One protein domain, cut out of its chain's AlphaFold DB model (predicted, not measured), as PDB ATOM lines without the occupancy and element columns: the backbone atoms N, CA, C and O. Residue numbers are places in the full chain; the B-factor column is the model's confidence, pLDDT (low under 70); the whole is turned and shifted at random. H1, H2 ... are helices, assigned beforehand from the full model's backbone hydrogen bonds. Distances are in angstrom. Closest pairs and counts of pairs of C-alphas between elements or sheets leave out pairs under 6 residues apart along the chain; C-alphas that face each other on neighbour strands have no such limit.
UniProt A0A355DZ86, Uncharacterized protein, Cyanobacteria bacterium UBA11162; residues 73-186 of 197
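This is residues 73 to 186 of the 197 residues of an uncharacterized protein of Cyanobacteria bacterium UBA11162 (UniProt A0A355DZ86). Long helix H5 makes a beam along much of the longest axis; short H4 crosses it near one end, where residues 116 to 122 stick out, and short H2 packs on its other half in the middle of the domain. Round H2 sit H1, H3 and long H7, which crosses H2 steeply and makes a helical hairpin with H6. You have 114 residues with seven named helices, H1 to H7 in chain order, and no named strand: all helix. The whole is only just compact, close to loose, with a radius of gyration of the C-alphas of 15.7 A and spans of 51 by 35 by 24 A.

Find C-alpha 126 at (143.199, 93.739, 95.057); from there H5, residues 126 to 145, runs 30.2 A to C-alpha 145 at (151.103, 65.683, 86.977). Look before it for H1, residues 73 to 78, H2, 81 to 87, H3, 91 to 99, and H4, 110 to 117. After it come H6, 148 to 161, 20.1 A long, and H7, 166 to 185, 29.8 A long, ending at C-alpha 185 (160.475, 61.739, 69.132).

H5 touches H2, the hub, with residues 136 to 144 alone, C-alphas 140 and 82 closest at 4.5 A, at a shallow tilt of 21 degrees. H2 and H3, a hairpin, touch at C-alphas 85 and 94, 5.8 A; H1 and H2, another, at 76 and 84, 5.8 A. H7 touches H2 with residues 172 to 176 alone, closest at C-alphas 176 and 87, 4.7 A. H6 and H7 only just touch, with 3 pairs of C-alphas within 8 A, closest 159 and 169, 6.6 A. H4 touches H5 at C-alphas 110 and 133, 6.2 A. Every O i to N i+4 pair is within hydrogen-bond range in H1, H2, H3, H4 and H6; H5 has 14 of 16, H7 10 of 16.

C-alphas 122 and 185 are farthest apart, 54.0 A. The printed part has no cut, and no link is long. Confidence is low at residues 177 to 186, under 70.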
ATOM      1  N   ASN A  73     137.739  74.178  68.075       89.88
ATOM      2  CA  ASN A  73     138.459  75.297  68.669       89.88
ATOM      3  C   ASN A  73     137.599  76.120  69.629       89.88
ATOM      4  O   ASN A  73     138.129  76.558  70.648       89.88
ATOM      5  N   ASP A  74     136.308  76.305  69.349       90.38
ATOM      6  CA  ASP A  74     135.401  77.028  70.244       90.38
ATOM      7  C   ASP A  74     135.069  76.196  71.481       90.38
ATOM      8  O   ASP A  74     135.118  76.710  72.599       90.38
ATOM      9  N   VAL A  75     134.849  74.890  71.316       91.25
ATOM     10  CA  VAL A  75     134.660  73.961  72.438       91.25
ATOM     11  C   VAL A  75     135.850  74.020  73.395       91.25
ATOM     12  O   VAL A  75     135.676  74.286  74.588       91.25
ATOM     13  N   ILE A  76     137.071  73.861  72.876       92.12
ATOM     14  CA  ILE A  76     138.295  73.973  73.677       92.12
ATOM     15  C   ILE A  76     138.407  75.380  74.264       92.12
ATOM     16  O   ILE A  76     138.721  75.531  75.444       92.12
ATOM     17  N   ARG A  77     138.128  76.422  73.474       90.88
ATOM     18  CA  ARG A  77     138.203  77.809  73.932       90.88
ATOM     19  C   ARG A  77     137.305  78.054  75.129       90.88
ATOM     20  O   ARG A  77     137.769  78.772  75.996       90.88
ATOM     21  N   TYR A  78     136.105  77.483  75.221       90.19
ATOM     22  CA  TYR A  78     135.181  77.719  76.340       90.19
ATOM     23  C   TYR A  78     135.362  76.771  77.537       90.19
ATOM     24  O   TYR A  78     134.849  77.049  78.622       90.19
ATOM     25  N   MET A  79     136.164  75.710  77.412       93.00
ATOM     26  CA  MET A  79     136.513  74.822  78.530       93.00
ATOM     27  C   MET A  79     137.263  75.542  79.667       93.00
ATOM     28  O   MET A  79     137.807  76.636  79.507       93.00
ATOM     29  N   HIS A  80     137.358  74.910  80.840       93.50
ATOM     30  CA  HIS A  80     138.201  75.407  81.928       93.50
ATOM     31  C   HIS A  80     139.690  75.451  81.497       93.50
ATOM     32  O   HIS A  80     140.175  74.484  80.913       93.50
ATOM     33  N   PRO A  81     140.469  76.497  81.860       95.25
ATOM     34  CA  PRO A  81     141.887  76.656  81.503       95.25
ATOM     35  C   PRO A  81     142.790  75.422  81.615       95.25
ATOM     36  O   PRO A  81     143.683  75.243  80.796       95.25
ATOM     37  N   TRP A  82     142.597  74.570  82.628       94.25
ATOM     38  CA  TRP A  82     143.452  73.399  82.814       94.25
ATOM     39  C   TRP A  82     143.115  72.283  81.812       94.25
ATOM     40  O   TRP A  82     144.021  71.581  81.379       94.25
ATOM     41  N   TRP A  83     141.858  72.161  81.365       94.19
ATOM     42  CA  TRP A  83     141.508  71.300  80.230       94.19
ATOM     43  C   TRP A  83     142.134  71.834  78.946       94.19
ATOM     44  O   TRP A  83     142.820  71.084  78.259       94.19
ATOM     45  N   GLN A  84     142.011  73.141  78.679       94.50
ATOM     46  CA  GLN A  84     142.672  73.769  77.526       94.50
ATOM     47  C   GLN A  84     144.174  73.483  77.528       94.50
ATOM     48  O   GLN A  84     144.752  73.121  76.509       94.50
ATOM     49  N   TRP A  85     144.807  73.585  78.698       94.19
ATOM     50  CA  TRP A  85     146.229  73.312  78.863       94.19
ATOM     51  C   TRP A  85     146.589  71.872  78.507       94.19
ATOM     52  O   TRP A  85     147.627  71.631  77.887       94.19
ATOM     53  N   GLN A  86     145.743  70.912  78.881       92.06
ATOM     54  CA  GLN A  86     145.953  69.501  78.571       92.06
ATOM     55  C   GLN A  86     145.711  69.172  77.097       92.06
ATOM     56  O   GLN A  86     146.418  68.312  76.575       92.06
ATOM     57  N   LEU A  87     144.772  69.860  76.447       91.00
ATOM     58  CA  LEU A  87     144.407  69.642  75.046       91.00
ATOM     59  C   LEU A  87     145.355  70.330  74.058       91.00
ATOM     60  O   LEU A  87     145.543  69.829  72.956       91.00
ATOM     61  N   ARG A  88     146.003  71.439  74.440       87.12
ATOM     62  CA  ARG A  88     146.931  72.149  73.548       87.12
ATOM     63  C   ARG A  88     148.333  71.510  73.546       87.12
ATOM     64  O   ARG A  88     148.985  71.475  74.601       87.12
ATOM     65  N   PRO A  89     148.839  71.052  72.381       74.94
ATOM     66  CA  PRO A  89     150.122  70.354  72.291       74.94
ATOM     67  C   PRO A  89     151.330  71.285  72.453       74.94
ATOM     68  O   PRO A  89     152.340  70.886  73.037       74.94
ATOM     69  N   ASN A  90     151.225  72.539  71.998       83.50
ATOM     70  CA  ASN A  90     152.385  73.416  71.826       83.50
ATOM     71  C   ASN A  90     152.531  74.443  72.957       83.50
ATOM     72  O   ASN A  90     151.557  75.021  73.443       83.50
ATOM     73  N   PHE A  91     153.781  74.745  73.325       86.94
ATOM     74  CA  PHE A  91     154.095  75.712  74.384       86.94
ATOM     75  C   PHE A  91     153.559  77.123  74.089       86.94
ATOM     76  O   PHE A  91     153.072  77.795  74.994       86.94
ATOM     77  N   SER A  92     153.581  77.551  72.822       89.56
ATOM     78  CA  SER A  92     153.035  78.852  72.406       89.56
ATOM     79  C   SER A  92     151.537  78.980  72.730       89.56
ATOM     80  O   SER A  92     151.123  79.922  73.400       89.56
ATOM     81  N   GLN A  93     150.731  77.969  72.381       88.81
ATOM     82  CA  GLN A  93     149.296  77.943  72.693       88.81
ATOM     83  C   GLN A  93     149.038  77.895  74.207       88.81
ATOM     84  O   GLN A  93     148.134  78.552  74.715       88.81
ATOM     85  N   ARG A  94     149.867  77.160  74.953       91.38
ATOM     86  CA  ARG A  94     149.827  77.122  76.422       91.38
ATOM     87  C   ARG A  94     150.128  78.480  77.058       91.38
ATOM     88  O   ARG A  94     149.477  78.864  78.028       91.38
ATOM     89  N   LYS A  95     151.073  79.237  76.498       93.81
ATOM     90  CA  LYS A  95     151.371  80.605  76.940       93.81
ATOM     91  C   LYS A  95     150.171  81.532  76.740       93.81
ATOM     92  O   LYS A  95     149.885  82.329  77.634       93.81
ATOM     93  N   GLU A  96     149.434  81.389  75.637       93.81
ATOM     94  CA  GLU A  96     148.192  82.148  75.423       93.81
ATOM     95  C   GLU A  96     147.127  81.831  76.487       93.81
ATOM     96  O   GLU A  96     146.425  82.741  76.919       93.81
ATOM     97  N   ILE A  97     147.070  80.600  77.016       94.88
ATOM     98  CA  ILE A  97     146.166  80.265  78.133       94.88
ATOM     99  C   ILE A  97     146.520  81.061  79.396       94.88
ATOM    100  O   ILE A  97     145.643  81.615  80.056       94.88
ATOM    101  N   LEU A  98     147.809  81.162  79.735       95.69
ATOM    102  CA  LEU A  98     148.245  81.943  80.899       95.69
ATOM    103  C   LEU A  98     147.993  83.441  80.704       95.69
ATOM    104  O   LEU A  98     147.566  84.123  81.635       95.69
ATOM    105  N   LYS A  99     148.218  83.949  79.490       95.88
ATOM    106  CA  LYS A  99     147.901  85.333  79.114       95.88
ATOM    107  C   LYS A  99     146.398  85.610  79.185       95.88
ATOM    108  O   LYS A  99     145.994  86.688  79.613       95.88
ATOM    109  N   GLY A 100     145.563  84.620  78.878       95.56
ATOM    110  CA  GLY A 100     144.113  84.715  79.010       95.56
ATOM    111  C   GLY A 100     143.631  84.996  80.442       95.56
ATOM    112  O   GLY A 100     142.521  85.483  80.626       95.56
ATOM    113  N   PHE A 101     144.445  84.755  81.478       96.75
ATOM    114  CA  PHE A 101     144.095  85.159  82.845       96.75
ATOM    115  C   PHE A 101     144.035  86.678  83.034       96.75
ATOM    116  O   PHE A 101     143.322  87.141  83.926       96.75
ATOM    117  N   THR A 102     144.747  87.449  82.210       95.00
ATOM    118  CA  THR A 102     144.771  88.917  82.267       95.00
ATOM    119  C   THR A 102     144.174  89.583  81.029       95.00
ATOM    120  O   THR A 102     143.793  90.747  81.109       95.00
ATOM    121  N   ASP A 103     143.992  88.857  79.924       94.31
ATOM    122  CA  ASP A 103     143.300  89.354  78.729       94.31
ATOM    123  C   ASP A 103     141.787  89.483  78.957       94.31
ATOM    124  O   ASP A 103     141.108  88.491  79.230       94.31
ATOM    125  N   PHE A 104     141.243  90.694  78.824       89.00
ATOM    126  CA  PHE A 104     139.814  90.969  78.993       89.00
ATOM    127  C   PHE A 104     138.915  90.235  77.992       89.00
ATOM    128  O   PHE A 104     137.728  90.085  78.274       89.00
ATOM    129  N   LYS A 105     139.443  89.759  76.858       89.38
ATOM    130  CA  LYS A 105     138.670  88.999  75.861       89.38
ATOM    131  C   LYS A 105     138.496  87.517  76.213       89.38
ATOM    132  O   LYS A 105     137.729  86.814  75.555       89.38
ATOM    133  N   SER A 106     139.197  87.034  77.238       91.81
ATOM    134  CA  SER A 106     139.109  85.647  77.696       91.81
ATOM    135  C   SER A 106     137.957  85.445  78.686       91.81
ATOM    136  O   SER A 106     137.784  86.233  79.618       91.81
ATOM    137  N   HIS A 107     137.191  84.359  78.540       89.88
ATOM    138  CA  HIS A 107     136.070  84.023  79.439       89.88
ATOM    139  C   HIS A 107     136.522  83.582  80.829       89.88
ATOM    140  O   HIS A 107     135.761  83.676  81.788       89.88
ATOM    141  N   TYR A 108     137.776  83.150  80.971       92.75
ATOM    142  CA  TYR A 108     138.370  82.810  82.265       92.75
ATOM    143  C   TYR A 108     139.253  83.913  82.852       92.75
ATOM    144  O   TYR A 108     139.950  83.667  83.843       92.75
ATOM    145  N   ASN A 109     139.227  85.114  82.272       95.06
ATOM    146  CA  ASN A 109     139.939  86.267  82.799       95.06
ATOM    147  C   ASN A 109     139.634  86.488  84.292       95.06
ATOM    148  O   ASN A 109     138.484  86.422  84.739       95.06
ATOM    149  N   ILE A 110     140.674  86.759  85.081       95.50
ATOM    150  CA  ILE A 110     140.545  86.873  86.537       95.50
ATOM    151  C   ILE A 110     139.708  88.084  86.942       95.50
ATOM    152  O   ILE A 110     138.934  87.982  87.896       95.50
ATOM    153  N   TRP A 111     139.818  89.201  86.220       93.62
ATOM    154  CA  TRP A 111     139.017  90.391  86.485       93.62
ATOM    155  C   TRP A 111     137.526  90.081  86.412       93.62
ATOM    156  O   TRP A 111     136.800  90.361  87.368       93.62
ATOM    157  N   HIS A 112     137.087  89.451  85.320       90.75
ATOM    158  CA  HIS A 112     135.679  89.113  85.098       90.75
ATOM    159  C   HIS A 112     135.164  88.148  86.152       90.75
ATOM    160  O   HIS A 112     134.159  88.413  86.804       90.75
ATOM    161  N   ARG A 113     135.901  87.062  86.404       92.00
ATOM    162  CA  ARG A 113     135.496  86.052  87.391       92.00
ATOM    163  C   ARG A 113     135.341  86.632  88.790       92.00
ATOM    164  O   ARG A 113     134.407  86.280  89.505       92.00
ATOM    165  N   VAL A 114     136.255  87.510  89.194       93.88
ATOM    166  CA  VAL A 114     136.192  88.164  90.503       93.88
ATOM    167  C   VAL A 114     135.045  89.173  90.560       93.88
ATOM    168  O   VAL A 114     134.332  89.202  91.561       93.88
ATOM    169  N   ASN A 115     134.829  89.959  89.501       91.50
ATOM    170  CA  ASN A 115     133.741  90.936  89.451       91.50
ATOM    171  C   ASN A 115     132.358  90.281  89.438       91.50
ATOM    172  O   ASN A 115     131.497  90.728  90.187       91.50
ATOM    173  N   ILE A 116     132.161  89.197  88.683       88.56
ATOM    174  CA  ILE A 116     130.901  88.438  88.658       88.56
ATOM    175  C   ILE A 116     130.594  87.864  90.048       88.56
ATOM    176  O   ILE A 116     129.517  88.094  90.595       88.56
ATOM    177  N   ASN A 117     131.571  87.209  90.687       89.69
ATOM    178  CA  ASN A 117     131.404  86.647  92.036       89.69
ATOM    179  C   ASN A 117     131.159  87.709  93.124       89.69
ATOM    180  O   ASN A 117     130.758  87.388  94.243       89.69
ATOM    181  N   HIS A 118     131.428  88.978  92.823       90.75
ATOM    182  CA  HIS A 118     131.258  90.100  93.736       90.75
ATOM    183  C   HIS A 118     130.414  91.217  93.120       90.75
ATOM    184  O   HIS A 118     130.610  92.378  93.475       90.75
ATOM    185  N   PHE A 119     129.461  90.888  92.239       85.31
ATOM    186  CA  PHE A 119     128.689  91.876  91.474       85.31
ATOM    187  C   PHE A 119     127.997  92.924  92.368       85.31
ATOM    188  O   PHE A 119     127.928  94.099  92.019       85.31
ATOM    189  N   GLY A 120     127.559  92.536  93.572       83.62
ATOM    190  CA  GLY A 120     126.935  93.439  94.545       83.62
ATOM    191  C   GLY A 120     127.896  94.318  95.359       83.62
ATOM    192  O   GLY A 120     127.442  95.203  96.080       83.62
ATOM    193  N   ALA A 121     129.209  94.093  95.290       88.69
ATOM    194  CA  ALA A 121     130.188  94.868  96.047       88.69
ATOM    195  C   ALA A 121     130.541  96.179  95.327       88.69
ATOM    196  O   ALA A 121     130.770  96.168  94.120       88.69
ATOM    197  N   LYS A 122     130.645  97.289  96.076       85.88
ATOM    198  CA  LYS A 122     131.074  98.601  95.547       85.88
ATOM    199  C   LYS A 122     132.550  98.628  95.159       85.88
ATOM    200  O   LYS A 122     132.936  99.296  94.210       85.88
ATOM    201  N   SER A 123     133.381  97.920  95.913       91.44
ATOM    202  CA  SER A 123     134.803  97.774  95.632       91.44
ATOM    203  C   SER A 123     135.260  96.372  96.015       91.44
ATOM    204  O   SER A 123     134.664  95.708  96.869       91.44
ATOM    205  N   ILE A 124     136.309  95.897  95.348       94.50
ATOM    206  CA  ILE A 124     136.860  94.563  95.563       94.50
ATOM    207  C   ILE A 124     138.342  94.717  95.918       94.50
ATOM    208  O   ILE A 124     139.096  95.308  95.142       94.50
ATOM    209  N   PRO A 125     138.796  94.190  97.070       96.25
ATOM    210  CA  PRO A 125     140.203  94.253  97.443       96.25
ATOM    211  C   PRO A 125     141.113  93.579  96.408       96.25
ATOM    212  O   PRO A 125     140.850  92.452  95.979       96.25
ATOM    213  N   LYS A 126     142.236  94.228  96.066       96.12
ATOM    214  CA  LYS A 126     143.199  93.739  95.057       96.12
ATOM    215  C   LYS A 126     143.719  92.323  95.344       96.12
ATOM    216  O   LYS A 126     143.929  91.547  94.414       96.12
ATOM    217  N   TRP A 127     143.865  91.950  96.619       96.81
ATOM    218  CA  TRP A 127     144.348  90.621  97.010       96.81
ATOM    219  C   TRP A 127     143.431  89.485  96.539       96.81
ATOM    220  O   TRP A 127     143.923  88.394  96.265       96.81
ATOM    221  N   LYS A 128     142.120  89.722  96.367       96.94
ATOM    222  CA  LYS A 128     141.202  88.696  95.850       96.94
ATOM    223  C   LYS A 128     141.537  88.311  94.411       96.94
ATOM    224  O   LYS A 128     141.537  87.128  94.085       96.94
ATOM    225  N   TYR A 129     141.887  89.289  93.576       96.88
ATOM    226  CA  TYR A 129     142.350  89.038  92.210       96.88
ATOM    227  C   TYR A 129     143.649  88.233  92.215       96.88
ATOM    228  O   TYR A 129     143.748  87.232  91.509       96.88
ATOM    229  N   LEU A 130     144.606  88.607  93.071       97.06
ATOM    230  CA  LEU A 130     145.878  87.895  93.201       97.06
ATOM    231  C   LEU A 130     145.685  86.437  93.649       97.06
ATOM    232  O   LEU A 130     146.235  85.529  93.031       97.06
ATOM    233  N   VAL A 131     144.865  86.195  94.675       97.25
ATOM    234  CA  VAL A 131     144.578  84.841  95.178       97.25
ATOM    235  C   VAL A 131     143.933  83.979  94.095       97.25
ATOM    236  O   VAL A 131     144.351  82.837  93.887       97.25
ATOM    237  N   VAL A 132     142.939  84.508  93.372       96.75
ATOM    238  CA  VAL A 132     142.289  83.758  92.290       96.75
ATOM    239  C   VAL A 132     143.279  83.479  91.157       96.75
ATOM    240  O   VAL A 132     143.308  82.350  90.670       96.75
ATOM    241  N   TYR A 133     144.113  84.450  90.778       97.44
ATOM    242  CA  TYR A 133     145.156  84.272  89.765       97.44
ATOM    243  C   TYR A 133     146.131  83.151  90.145       97.44
ATOM    244  O   TYR A 133     146.265  82.180  89.399       97.44
ATOM    245  N   ILE A 134     146.738  83.227  91.335       97.19
ATOM    246  CA  ILE A 134     147.694  82.224  91.829       97.19
ATOM    247  C   ILE A 134     147.048  80.837  91.840       97.19
ATOM    248  O   ILE A 134     147.624  79.880  91.323       97.19
ATOM    249  N   ARG A 135     145.814  80.724  92.349       96.75
ATOM    250  CA  ARG A 135     145.087  79.449  92.379       96.75
ATOM    251  C   ARG A 135     144.880  78.866  90.980       96.75
ATOM    252  O   ARG A 135     144.973  77.653  90.814       96.75
ATOM    253  N   GLN A 136     144.574  79.697  89.981       96.25
ATOM    254  CA  GLN A 136     144.409  79.232  88.601       96.25
ATOM    255  C   GLN A 136     145.725  78.783  87.976       96.25
ATOM    256  O   GLN A 136     145.756  77.715  87.370       96.25
ATOM    257  N   VAL A 137     146.803  79.542  88.169       96.56
ATOM    258  CA  VAL A 137     148.133  79.175  87.665       96.56
ATOM    259  C   VAL A 137     148.589  77.850  88.273       96.56
ATOM    260  O   VAL A 137     148.937  76.935  87.531       96.56
ATOM    261  N   ILE A 138     148.497  77.694  89.599       96.50
ATOM    262  CA  ILE A 138     148.840  76.436  90.281       96.50
ATOM    263  C   ILE A 138     147.997  75.280  89.734       96.50
ATOM    264  O   ILE A 138     148.540  74.220  89.432       96.50
ATOM    265  N   LYS A 139     146.682  75.467  89.554       95.31
ATOM    266  CA  LYS A 139     145.794  74.423  89.015       95.31
ATOM    267  C   LYS A 139     146.182  74.017  87.590       95.31
ATOM    268  O   LYS A 139     146.209  72.831  87.284       95.31
ATOM    269  N   VAL A 140     146.500  74.981  86.728       95.38
ATOM    270  CA  VAL A 140     146.938  74.710  85.353       95.38
ATOM    271  C   VAL A 140     148.270  73.959  85.336       95.38
ATOM    272  O   VAL A 140     148.357  72.909  84.707       95.38
ATOM    273  N   LEU A 141     149.283  74.433  86.063       93.56
ATOM    274  CA  LEU A 141     150.613  73.818  86.059       93.56
ATOM    275  C   LEU A 141     150.616  72.435  86.725       93.56
ATOM    276  O   LEU A 141     151.207  71.496  86.200       93.56
ATOM    277  N   SER A 142     149.900  72.285  87.842       94.12
ATOM    278  CA  SER A 142     149.778  70.994  88.535       94.12
ATOM    279  C   SER A 142     149.034  69.936  87.713       94.12
ATOM    280  O   SER A 142     149.260  68.746  87.922       94.12
ATOM    281  N   SER A 143     148.201  70.342  86.744       92.06
ATOM    282  CA  SER A 143     147.461  69.402  85.894       92.06
ATOM    283  C   SER A 143     148.363  68.517  85.029       92.06
ATOM    284  O   SER A 143     147.952  67.425  84.647       92.06
ATOM    285  N   ASP A 144     149.605  68.937  84.747       89.75
ATOM    286  CA  ASP A 144     150.570  68.113  84.006       89.75
ATOM    287  C   ASP A 144     151.040  66.877  84.801       89.75
ATOM    288  O   ASP A 144     151.575  65.947  84.201       89.75
ATOM    289  N   PHE A 145     150.792  66.830  86.116       91.25
ATOM    290  CA  PHE A 145     151.103  65.683  86.977       91.25
ATOM    291  C   PHE A 145     149.908  64.740  87.184       91.25
ATOM    292  O   PHE A 145     150.018  63.754  87.912       91.25
ATOM    293  N   TRP A 146     148.746  65.028  86.593       89.00
ATOM    294  CA  TRP A 146     147.549  64.206  86.773       89.00
ATOM    295  C   TRP A 146     147.524  63.017  85.804       89.00
ATOM    296  O   TRP A 146     148.046  63.075  84.689       89.00
ATOM    297  N   LEU A 147     146.876  61.924  86.220       88.69
ATOM    298  CA  LEU A 147     146.760  60.706  85.415       88.69
ATOM    299  C   LEU A 147     146.007  60.975  84.106       88.69
ATOM    300  O   LEU A 147     144.890  61.498  84.112       88.69
ATOM    301  N   LYS A 148     146.597  60.564  82.976       84.88
ATOM    302  CA  LYS A 148     146.062  60.853  81.635       84.88
ATOM    303  C   LYS A 148     144.632  60.352  81.431       84.88
ATOM    304  O   LYS A 148     143.815  61.129  80.943       84.88
ATOM    305  N   GLY A 149     144.346  59.119  81.854       88.31
ATOM    306  CA  GLY A 149     143.013  58.519  81.736       88.31
ATOM    307  C   GLY A 149     141.962  59.229  82.591       88.31
ATOM    308  O   GLY A 149     140.825  59.396  82.158       88.31
ATOM    309  N   LYS A 150     142.353  59.750  83.764       90.75
ATOM    310  CA  LYS A 150     141.460  60.566  84.598       90.75
ATOM    311  C   LYS A 150     141.094  61.878  83.899       90.75
ATOM    312  O   LYS A 150     139.924  62.234  83.863       90.75
ATOM    313  N   ILE A 151     142.075  62.563  83.307       90.19
ATOM    314  CA  ILE A 151     141.841  63.808  82.555       90.19
ATOM    315  C   ILE A 151     140.871  63.570  81.390       90.19
ATOM    316  O   ILE A 151     139.946  64.350  81.201       90.19
ATOM    317  N   GLU A 152     141.069  62.500  80.618       92.00
ATOM    318  CA  GLU A 152     140.193  62.171  79.483       92.00
ATOM    319  C   GLU A 152     138.770  61.872  79.927       92.00
ATOM    320  O   GLU A 152     137.832  62.376  79.318       92.00
ATOM    321  N   SER A 153     138.607  61.105  81.007       93.31
ATOM    322  CA  SER A 153     137.286  60.847  81.574       93.31
ATOM    323  C   SER A 153     136.608  62.138  82.030       93.31
ATOM    324  O   SER A 153     135.436  62.324  81.734       93.31
ATOM    325  N   GLU A 154     137.322  63.049  82.698       93.44
ATOM    326  CA  GLU A 154     136.744  64.329  83.129       93.44
ATOM    327  C   GLU A 154     136.326  65.208  81.942       93.44
ATOM    328  O   GLU A 154     135.258  65.813  81.983       93.44
ATOM    329  N   ILE A 155     137.122  65.249  80.867       93.00
ATOM    330  CA  ILE A 155     136.773  65.997  79.649       93.00
ATOM    331  C   ILE A 155     135.561  65.370  78.952       93.00
ATOM    332  O   ILE A 155     134.649  66.095  78.564       93.00
ATOM    333  N   LYS A 156     135.513  64.038  78.824       94.75
ATOM    334  CA  LYS A 156     134.364  63.334  78.231       94.75
ATOM    335  C   LYS A 156     133.085  63.576  79.027       94.75
ATOM    336  O   LYS A 156     132.068  63.906  78.425       94.75
ATOM    337  N   ASN A 157     133.154  63.480  80.355       95.06
ATOM    338  CA  ASN A 157     132.011  63.741  81.230       95.06
ATOM    339  C   ASN A 157     131.517  65.183  81.068       95.06
ATOM    340  O   ASN A 157     130.327  65.401  80.869       95.06
ATOM    341  N   TYR A 158     132.431  66.160  81.051       93.75
ATOM    342  CA  TYR A 158     132.081  67.554  80.782       93.75
ATOM    343  C   TYR A 158     131.396  67.722  79.418       93.75
ATOM    344  O   TYR A 158     130.357  68.371  79.327       93.75
ATOM    345  N   CYS A 159     131.941  67.126  78.354       93.56
ATOM    346  CA  CYS A 159     131.340  67.219  77.026       93.56
ATOM    347  C   CYS A 159     129.938  66.606  76.971       93.56
ATOM    348  O   CYS A 159     129.046  67.191  76.362       93.56
ATOM    349  N   GLN A 160     129.730  65.475  77.646       93.94
ATOM    350  CA  GLN A 160     128.416  64.844  77.768       93.94
ATOM    351  C   GLN A 160     127.428  65.740  78.523       93.94
ATOM    352  O   GLN A 160     126.318  65.949  78.043       93.94
ATOM    353  N   GLU A 161     127.834  66.332  79.649       92.88
ATOM    354  CA  GLU A 161     127.003  67.270  80.420       92.88
ATOM    355  C   GLU A 161     126.604  68.512  79.606       92.88
ATOM    356  O   GLU A 161     125.490  69.016  79.743       92.88
ATOM    357  N   GLN A 162     127.499  68.999  78.742       90.06
ATOM    358  CA  GLN A 162     127.242  70.134  77.850       90.06
ATOM    359  C   GLN A 162     126.536  69.743  76.542       90.06
ATOM    360  O   GLN A 162     126.241  70.617  75.732       90.06
ATOM    361  N   ASN A 163     126.236  68.457  76.334       90.56
ATOM    362  CA  ASN A 163     125.640  67.930  75.102       90.56
ATOM    363  C   ASN A 163     126.460  68.263  73.842       90.56
ATOM    364  O   ASN A 163     125.912  68.550  72.776       90.56
ATOM    365  N   ILE A 164     127.786  68.244  73.974       92.44
ATOM    366  CA  ILE A 164     128.709  68.383  72.849       92.44
ATOM    367  C   ILE A 164     128.695  67.062  72.059       92.44
ATOM    368  O   ILE A 164     128.815  65.999  72.676       92.44
ATOM    369  N   PRO A 165     128.587  67.094  70.715       93.75
ATOM    370  CA  PRO A 165     128.587  65.885  69.899       93.75
ATOM    371  C   PRO A 165     129.817  64.993  70.157       93.75
ATOM    372  O   PRO A 165     130.929  65.518  70.340       93.75
ATOM    373  N   PRO A 166     129.660  63.655  70.171       93.94
ATOM    374  CA  PRO A 166     130.768  62.729  70.394       93.94
ATOM    375  C   PRO A 166     131.927  62.936  69.416       93.94
ATOM    376  O   PRO A 166     133.079  62.943  69.840       93.94
ATOM    377  N   GLU A 167     131.637  63.214  68.144       94.75
ATOM    378  CA  GLU A 167     132.647  63.405  67.098       94.75
ATOM    379  C   GLU A 167     133.525  64.630  67.392       94.75
ATOM    380  O   GLU A 167     134.747  64.583  67.259       94.75
ATOM    381  N   ILE A 168     132.917  65.725  67.861       94.06
ATOM    382  CA  ILE A 168     133.633  66.947  68.258       94.06
ATOM    383  C   ILE A 168     134.483  66.692  69.505       94.06
ATOM    384  O   ILE A 168     135.606  67.191  69.617       94.06
ATOM    385  N   THR A 169     133.971  65.890  70.440       93.38
ATOM    386  CA  THR A 169     134.701  65.497  71.652       93.38
ATOM    387  C   THR A 169     135.932  64.660  71.312       93.38
ATOM    388  O   THR A 169     137.015  64.907  71.843       93.38
ATOM    389  N   GLU A 170     135.792  63.694  70.407       93.50
ATOM    390  CA  GLU A 170     136.894  62.856  69.936       93.50
ATOM    391  C   GLU A 170     137.948  63.675  69.188       93.50
ATOM    392  O   GLU A 170     139.137  63.523  69.467       93.50
ATOM    393  N   GLN A 171     137.534  64.607  68.324       91.88
ATOM    394  CA  GLN A 171     138.451  65.530  67.649       91.88
ATOM    395  C   GLN A 171     139.223  66.409  68.644       91.88
ATOM    396  O   GLN A 171     140.440  66.553  68.522       91.88
ATOM    397  N   ALA A 172     138.552  66.944  69.670       90.25
ATOM    398  CA  ALA A 172     139.209  67.731  70.713       90.25
ATOM    399  C   ALA A 172     140.252  66.905  71.487       90.25
ATOM    400  O   ALA A 172     141.337  67.400  71.789       90.25
ATOM    401  N   LEU A 173     139.949  65.639  71.789       90.44
ATOM    402  CA  LEU A 173     140.884  64.727  72.453       90.44
ATOM    403  C   LEU A 173     142.034  64.290  71.532       90.44
ATOM    404  O   LEU A 173     143.149  64.105  72.015       90.44
ATOM    405  N   ALA A 174     141.807  64.174  70.224       86.69
ATOM    406  CA  ALA A 174     142.848  63.836  69.255       86.69
ATOM    407  C   ALA A 174     143.956  64.906  69.179       86.69
ATOM    408  O   ALA A 174     145.128  64.545  69.040       86.69
ATOM    409  N   GLU A 175     143.636  66.198  69.378       78.94
ATOM    410  CA  GLU A 175     144.652  67.268  69.484       78.94
ATOM    411  C   GLU A 175     145.691  66.984  70.587       78.94
ATOM    412  O   GLU A 175     146.865  67.344  70.462       78.94
ATOM    413  N   ARG A 176     145.282  66.289  71.658       74.88
ATOM    414  CA  ARG A 176     146.166  65.903  72.763       74.88
ATOM    415  C   ARG A 176     147.129  64.787  72.372       74.88
ATOM    416  O   ARG A 176     148.282  64.820  72.802       74.88
ATOM    417  N   SER A 177     146.679  63.795  71.608       63.81
ATOM    418  CA  SER A 177     147.475  62.603  71.282       63.81
ATOM    419  C   SER A 177     148.740  62.948  70.491       63.81
ATOM    420  O   SER A 177     149.799  62.394  70.790       63.81
ATOM    421  N   LEU A 178     148.680  63.977  69.636       60.19
ATOM    422  CA  LEU A 178     149.834  64.555  68.927       60.19
ATOM    423  C   LEU A 178     150.977  64.994  69.873       60.19
ATOM    424  O   LEU A 178     152.150  64.988  69.502       60.19
ATOM    425  N   ARG A 179     150.666  65.343  71.131       57.72
ATOM    426  CA  ARG A 179     151.653  65.711  72.165       57.72
ATOM    427  C   ARG A 179     152.426  64.506  72.710       57.72
ATOM    428  O   ARG A 179     153.566  64.674  73.148       57.72
ATOM    429  N   SER A 180     151.815  63.319  72.760       53.78
ATOM    430  CA  SER A 180     152.496  62.086  73.199       53.78
ATOM    431  C   SER A 180     153.613  61.726  72.234       53.78
ATOM    432  O   SER A 180     154.718  61.406  72.667       53.78
ATOM    433  N   ASP A 181     153.326  61.851  70.942       52.28
ATOM    434  CA  ASP A 181     154.225  61.418  69.879       52.28
ATOM    435  C   ASP A 181     155.444  62.340  69.773       52.28
ATOM    436  O   ASP A 181     156.573  61.864  69.688       52.28
ATOM    437  N   LEU A 182     155.265  63.656  69.947       49.25
ATOM    438  CA  LEU A 182     156.379  64.615  69.987       49.25
ATOM    439  C   LEU A 182     157.318  64.423  71.193       49.25
ATOM    440  O   LEU A 182     158.517  64.669  71.080       49.25
ATOM    441  N   ARG A 183     156.809  63.951  72.340       49.00
ATOM    442  CA  ARG A 183     157.664  63.591  73.491       49.00
ATOM    443  C   ARG A 183     158.468  62.319  73.240       49.00
ATOM    444  O   ARG A 183     159.594  62.231  73.718       49.00
ATOM    445  N   ASN A 184     157.916  61.371  72.486       44.34
ATOM    446  CA  ASN A 184     158.611  60.136  72.120       44.34
ATOM    447  C   ASN A 184     159.674  60.373  71.033       44.34
ATOM    448  O   ASN A 184     160.713  59.721  71.048       44.34
ATOM    449  N   ILE A 185     159.479  61.358  70.149       45.16
ATOM    450  CA  ILE A 185     160.475  61.739  69.132       45.16
ATOM    451  C   ILE A 185     161.743  62.341  69.768       45.16
ATOM    452  O   ILE A 185     162.837  62.138  69.256       45.16
ATOM    453  N   HIS A 186     161.645  63.025  70.913       43.88
ATOM    454  CA  HIS A 186     162.823  63.531  71.641       43.88
ATOM    455  C   HIS A 186     163.545  62.483  72.505       43.88
ATOM    456  O   HIS A 186     164.585  62.796  73.080       43.88
TER     457      HIS A 186